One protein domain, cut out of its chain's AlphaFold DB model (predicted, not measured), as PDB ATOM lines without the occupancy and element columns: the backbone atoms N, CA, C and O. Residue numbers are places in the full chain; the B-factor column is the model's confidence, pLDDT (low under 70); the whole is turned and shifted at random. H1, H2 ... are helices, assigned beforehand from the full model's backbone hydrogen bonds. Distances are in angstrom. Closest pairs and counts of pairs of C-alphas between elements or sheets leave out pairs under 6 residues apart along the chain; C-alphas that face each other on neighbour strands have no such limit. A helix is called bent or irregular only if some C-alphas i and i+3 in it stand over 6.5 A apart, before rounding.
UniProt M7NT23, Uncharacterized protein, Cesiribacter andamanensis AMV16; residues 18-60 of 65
ATOM      1  N   PHE A  18      16.727 -13.471 -24.793       94.31
ATOM      2  CA  PHE A  18      15.888 -13.584 -25.989       94.31
ATOM      3  C   PHE A  18      14.885 -14.732 -25.856       94.31
ATOM      4  O   PHE A  18      13.689 -14.537 -26.037       94.31
ATOM      5  N   HIS A  19      15.369 -15.908 -25.457       92.94
ATOM      6  CA  HIS A  19      14.537 -17.091 -25.241       92.94
ATOM      7  C   HIS A  19      13.556 -16.910 -24.083       92.94
ATOM      8  O   HIS A  19      12.428 -17.380 -24.156       92.94
ATOM      9  N   THR A  20      13.959 -16.183 -23.037       95.06
ATOM     10  CA  THR A  20      13.082 -15.853 -21.907       95.06
ATOM     11  C   THR A  20      11.924 -14.959 -22.337       95.06
ATOM     12  O   THR A  20      10.797 -15.189 -21.919       95.06
ATOM     13  N   LEU A  21      12.186 -13.958 -23.180       95.25
ATOM     14  CA  LEU A  21      11.161 -13.038 -23.675       95.25
ATOM     15  C   LEU A  21      10.263 -13.689 -24.732       95.25
ATOM     16  O   LEU A  21       9.062 -13.453 -24.736       95.25
ATOM     17  N   ALA A  22      10.840 -14.504 -25.616       94.88
ATOM     18  CA  ALA A  22      10.092 -15.226 -26.640       94.88
ATOM     19  C   ALA A  22       9.298 -16.414 -26.072       94.88
ATOM     20  O   ALA A  22       8.401 -16.914 -26.739       94.88
ATOM     21  N   GLY A  23       9.656 -16.905 -24.882       94.00
ATOM     22  CA  GLY A  23       9.068 -18.102 -24.272       94.00
ATOM     23  C   GLY A  23       9.487 -19.421 -24.936       94.00
ATOM     24  O   GLY A  23       9.032 -20.480 -24.519       94.00
ATOM     25  N   THR A  24      10.346 -19.376 -25.960       94.00
ATOM     26  CA  THR A  24      10.772 -20.534 -26.757       94.00
ATOM     27  C   THR A  24      12.090 -20.259 -27.501       94.00
ATOM     28  O   THR A  24      12.515 -19.110 -27.677       94.00
ATOM     29  N   ASP A  25      12.768 -21.308 -27.963       94.62
ATOM     30  CA  ASP A  25      13.911 -21.230 -28.879       94.62
ATOM     31  C   ASP A  25      13.508 -21.210 -30.362       94.62
ATOM     32  O   ASP A  25      14.305 -20.794 -31.213       94.62
ATOM     33  N   VAL A  26      12.252 -21.559 -30.663       95.69
ATOM     34  CA  VAL A  26      11.700 -21.662 -32.021       95.69
ATOM     35  C   VAL A  26      11.881 -20.369 -32.814       95.69
ATOM     36  O   VAL A  26      12.400 -20.416 -33.929       95.69
ATOM     37  N   LEU A  27      11.551 -19.210 -32.237       95.31
ATOM     38  CA  LEU A  27      11.679 -17.917 -32.918       95.31
ATOM     39  C   LEU A  27      13.123 -17.635 -33.361       95.31
ATOM     40  O   LEU A  27      13.369 -17.185 -34.480       95.31
ATOM     41  N   ALA A  28      14.105 -17.928 -32.502       94.38
ATOM     42  CA  ALA A  28      15.509 -17.726 -32.846       94.38
ATOM     43  C   ALA A  28      15.937 -18.651 -33.990       94.38
ATOM     44  O   ALA A  28      16.637 -18.221 -34.905       94.38
ATOM     45  N   ARG A  29      15.503 -19.916 -33.957       94.94
ATOM     46  CA  ARG A  29      15.756 -20.888 -35.028       94.94
ATOM     47  C   ARG A  29      15.151 -20.433 -36.357       94.94
ATOM     48  O   ARG A  29      15.880 -20.367 -37.337       94.94
ATOM     49  N   GLN A  30      13.890 -20.012 -36.371       96.00
ATOM     50  CA  GLN A  30      13.216 -19.536 -37.583       96.00
ATOM     51  C   GLN A  30      13.910 -18.310 -38.203       96.00
ATOM     52  O   GLN A  30      14.039 -18.203 -39.422       96.00
ATOM     53  N   ILE A  31      14.413 -17.391 -37.367       94.31
ATOM     54  CA  ILE A  31      15.203 -16.241 -37.831       94.31
ATOM     55  C   ILE A  31      16.541 -16.696 -38.439       94.31
ATOM     56  O   ILE A  31      16.941 -16.167 -39.479       94.31
ATOM     57  N   ARG A  32      17.225 -17.678 -37.829       92.44
ATOM     58  CA  ARG A  32      18.474 -18.258 -38.368       92.44
ATOM     59  C   ARG A  32      18.251 -18.972 -39.701       92.44
ATOM     60  O   ARG A  32      19.069 -18.829 -40.602       92.44
ATOM     61  N   GLU A  33      17.139 -19.687 -39.830       94.06
ATOM     62  CA  GLU A  33      16.715 -20.380 -41.055       94.06
ATOM     63  C   GLU A  33      16.278 -19.412 -42.167       94.06
ATOM     64  O   GLU A  33      16.121 -19.811 -43.319       94.06
ATOM     65  N   GLY A  34      16.133 -18.122 -41.854       93.06
ATOM     66  CA  GLY A  34      15.873 -17.084 -42.844       93.06
ATOM     67  C   GLY A  34      14.421 -17.008 -43.303       93.06
ATOM     68  O   GLY A  34      14.173 -16.441 -44.369       93.06
ATOM     69  N   LEU A  35      13.481 -17.525 -42.502       95.38
ATOM     70  CA  LEU A  35      12.048 -17.340 -42.733       95.38
ATOM     71  C   LEU A  35      11.716 -15.844 -42.840       95.38
ATOM     72  O   LEU A  35      12.468 -14.974 -42.410       95.38
ATOM     73  N   THR A  36      10.587 -15.507 -43.438       95.00
ATOM     74  CA  THR A  36      10.043 -14.145 -43.405       95.00
ATOM     75  C   THR A  36       9.253 -13.921 -42.117       95.00
ATOM     76  O   THR A  36       8.868 -14.868 -41.437       95.00
ATOM     77  N   GLU A  37       9.007 -12.660 -41.757       94.44
ATOM     78  CA  GLU A  37       8.138 -12.355 -40.613       94.44
ATOM     79  C   GLU A  37       6.740 -12.954 -40.794       94.44
ATOM     80  O   GLU A  37       6.186 -13.495 -39.845       94.44
ATOM     81  N   GLU A  38       6.204 -12.903 -42.013       96.69
ATOM     82  CA  GLU A  38       4.904 -13.479 -42.346       96.69
ATOM     83  C   GLU A  38       4.887 -14.988 -42.090       96.69
ATOM     84  O   GLU A  38       4.045 -15.459 -41.337       96.69
ATOM     85  N   GLN A  39       5.889 -15.728 -42.581       97.19
ATOM     86  CA  GLN A  39       6.016 -17.167 -42.312       97.19
ATOM     87  C   GLN A  39       6.128 -17.487 -40.816       97.19
ATOM     88  O   GLN A  39       5.538 -18.459 -40.350       97.19
ATOM     89  N   ILE A  40       6.864 -16.673 -40.053       96.94
ATOM     90  CA  ILE A  40       6.970 -16.840 -38.599       96.94
ATOM     91  C   ILE A  40       5.621 -16.603 -37.922       96.94
ATOM     92  O   ILE A  40       5.198 -17.426 -37.118       96.94
ATOM     93  N   ARG A  41       4.916 -15.523 -38.259       96.81
ATOM     94  CA  ARG A  41       3.600 -15.230 -37.675       96.81
ATOM     95  C   ARG A  41       2.576 -16.300 -38.028       96.81
ATOM     96  O   ARG A  41       1.848 -16.742 -37.149       96.81
ATOM     97  N   SER A  42       2.571 -16.764 -39.277       97.88
ATOM     98  CA  SER A  42       1.721 -17.876 -39.708       97.88
ATOM     99  C   SER A  42       2.005 -19.157 -38.927       97.88
ATOM    100  O   SER A  42       1.072 -19.894 -38.636       97.88
ATOM    101  N   SER A  43       3.261 -19.408 -38.533       96.69
ATOM    102  CA  SER A  43       3.609 -20.589 -37.728       96.69
ATOM    103  C   SER A  43       3.017 -20.579 -36.317       96.69
ATOM    104  O   SER A  43       2.933 -21.632 -35.699       96.69
ATOM    105  N   TRP A  44       2.609 -19.415 -35.803       97.19
ATOM    106  CA  TRP A  44       1.985 -19.295 -34.482       97.19
ATOM    107  C   TRP A  44       0.468 -19.461 -34.528       97.19
ATOM    108  O   TRP A  44      -0.153 -19.615 -33.483       97.19
ATOM    109  N   GLN A  45      -0.139 -19.376 -35.716       97.31
ATOM    110  CA  GLN A  45      -1.586 -19.230 -35.852       97.31
ATOM    111  C   GLN A  45      -2.350 -20.418 -35.256       97.31
ATOM    112  O   GLN A  45      -3.318 -20.202 -34.542       97.31
ATOM    113  N   GLU A  46      -1.869 -21.642 -35.477       97.00
ATOM    114  CA  GLU A  46      -2.491 -22.863 -34.950       97.00
ATOM    115  C   GLU A  46      -2.537 -22.867 -33.412       97.00
ATOM    116  O   GLU A  46      -3.613 -22.942 -32.826       97.00
ATOM    117  N   GLU A  47      -1.397 -22.666 -32.742       96.50
ATOM    118  CA  GLU A  47      -1.339 -22.625 -31.272       96.50
ATOM    119  C   GLU A  47      -2.100 -21.422 -30.684       96.50
ATOM    120  O   GLU A  47      -2.653 -21.499 -29.583       96.50
ATOM    121  N   LEU A  48      -2.143 -20.296 -31.407       96.56
ATOM    122  CA  LEU A  48      -2.939 -19.133 -31.018       96.56
ATOM    123  C   LEU A  48      -4.437 -19.425 -31.098       96.56
ATOM    124  O   LEU A  48      -5.170 -19.006 -30.202       96.56
ATOM    125  N   ASP A  49      -4.890 -20.134 -32.129       97.00
ATOM    126  CA  ASP A  49      -6.291 -20.526 -32.288       97.00
ATOM    127  C   ASP A  49      -6.705 -21.535 -31.206       97.00
ATOM    128  O   ASP A  49      -7.754 -21.368 -30.573       97.00
ATOM    129  N   ASP A  50      -5.837 -22.496 -30.885       97.75
ATOM    130  CA  ASP A  50      -6.039 -23.430 -29.772       97.75
ATOM    131  C   ASP A  50      -6.122 -22.701 -28.424       97.75
ATOM    132  O   ASP A  50      -7.020 -22.950 -27.609       97.75
ATOM    133  N   TYR A  51      -5.218 -21.749 -28.178       96.38
ATOM    134  CA  TYR A  51      -5.240 -20.946 -26.957       96.38
ATOM    135  C   TYR A  51      -6.485 -20.057 -26.873       96.38
ATOM    136  O   TYR A  51      -7.073 -19.914 -25.796       96.38
ATOM    137  N   LYS A  52      -6.921 -19.480 -27.999       95.31
ATOM    138  CA  LYS A  52      -8.172 -18.720 -28.085       95.31
ATOM    139  C   LYS A  52      -9.372 -19.591 -27.727       95.31
ATOM    140  O   LYS A  52     -10.197 -19.155 -26.933       95.31
ATOM    141  N   ALA A  53      -9.447 -20.826 -28.215       96.06
ATOM    142  CA  ALA A  53     -10.511 -21.750 -27.826       96.06
ATOM    143  C   ALA A  53     -10.450 -22.100 -26.326       96.06
ATOM    144  O   ALA A  53     -11.476 -22.101 -25.640       96.06
ATOM    145  N   LEU A  54      -9.249 -22.338 -25.786       96.44
ATOM    146  CA  LEU A  54      -9.050 -22.659 -24.371       96.44
ATOM    147  C   LEU A  54      -9.464 -21.505 -23.444       96.44
ATOM    148  O   LEU A  54     -10.143 -21.745 -22.437       96.44
ATOM    149  N   ARG A  55      -9.067 -20.263 -23.762       96.44
ATOM    150  CA  ARG A  55      -9.289 -19.094 -22.890       96.44
ATOM    151  C   ARG A  55     -10.768 -18.745 -22.721       96.44
ATOM    152  O   ARG A  55     -11.108 -18.153 -21.698       96.44
ATOM    153  N   LEU A  56     -11.643 -19.137 -23.658       95.19
ATOM    154  CA  LEU A  56     -13.093 -18.883 -23.587       95.19
ATOM    155  C   LEU A  56     -13.718 -19.404 -22.286       95.19
ATOM    156  O   LEU A  56     -14.616 -18.768 -21.744       95.19
ATOM    157  N   ASN A  57     -13.201 -20.509 -21.740       95.50
ATOM    158  CA  ASN A  57     -13.686 -21.091 -20.482       95.50
ATOM    159  C   ASN A  57     -13.440 -20.201 -19.252       95.50
ATOM    160  O   ASN A  57     -13.997 -20.455 -18.185       95.50
ATOM    161  N   TYR A  58     -12.583 -19.188 -19.381       96.06
ATOM    162  CA  TYR A  58     -12.092 -18.372 -18.273       96.06
ATOM    163  C   TYR A  58     -12.371 -16.876 -18.465       96.06
ATOM    164  O   TYR A  58     -11.912 -16.059 -17.666       96.06
ATOM    165  N   LEU A  59     -13.109 -16.496 -19.514       95.19
ATOM    166  CA  LEU A  59     -13.424 -15.098 -19.784       95.19
ATOM    167  C   LEU A  59     -14.451 -14.549 -18.785       95.19
ATOM    168  O   LEU A  59     -15.519 -15.115 -18.574       95.19
ATOM    169  N   LEU A  60     -14.127 -13.392 -18.204       95.62
ATOM    170  CA  LEU A  60     -15.032 -12.618 -17.344       95.62
ATOM    171  C   LEU A  60     -15.807 -11.540 -18.118       95.62
ATOM    172  O   LEU A  60     -16.751 -10.957 -17.589       95.62
TER     173      LEU A  60
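Overview. This is residues 18 to 60 of the 65 residues of an uncharacterized protein of Cesiribacter andamanensis AMV16 (UniProt M7NT23). A long kinked helix, H3, makes the length of a loose hook; the chain folds back at its first residues, where short H2 is near it and shorter H1 lies beyond H2. Most of H3, residues 45 to 58, sticks out as a free arm. The printed part has 43 residues, all helix in class, in the order H1, H2, H3, with a radius of gyration of the C-alphas of 13.0 A and a flat outline of 39 by 22 by 11 A.

Along the chain. H3, residues 37 to 58, is 30.7 A long, from C-alpha 37 at (8.138, -12.355, -40.613) to C-alpha 58 at (-12.092, -18.372, -18.273). It is irregular, with C-alphas 43 and 46 7.1 A apart, and has a kink of 40 degrees near residue 48. H2 spans residues 26 to 32, 9.9 A. H1, residues 18 to 22, is 6.1 A long and begins at (15.888, -13.584, -25.989).

Arrangement. H3 and H2 are close but not clearly touching; their closest C-alphas, of Ile 40 and Gln 30, are 6.9 A apart. They run opposite ways at a shallow tilt of 8 degrees, H3's line being rough. H2 and H1 are also close but not clearly touching, closest at the C-alphas of Ala 28 and His 19, 7.7 A. H1 and H3 are apart. Every O i to N i+4 pair is within hydrogen-bond range in H1 and H2, and 11 of 18 in H3.

Size, cuts and confidence. The C-alphas farthest apart, of Glu 33 and Leu 60, are 40.4 A apart. Both links are tight, the printed part has no cut, and no printed residue is under 70 in pLDDT.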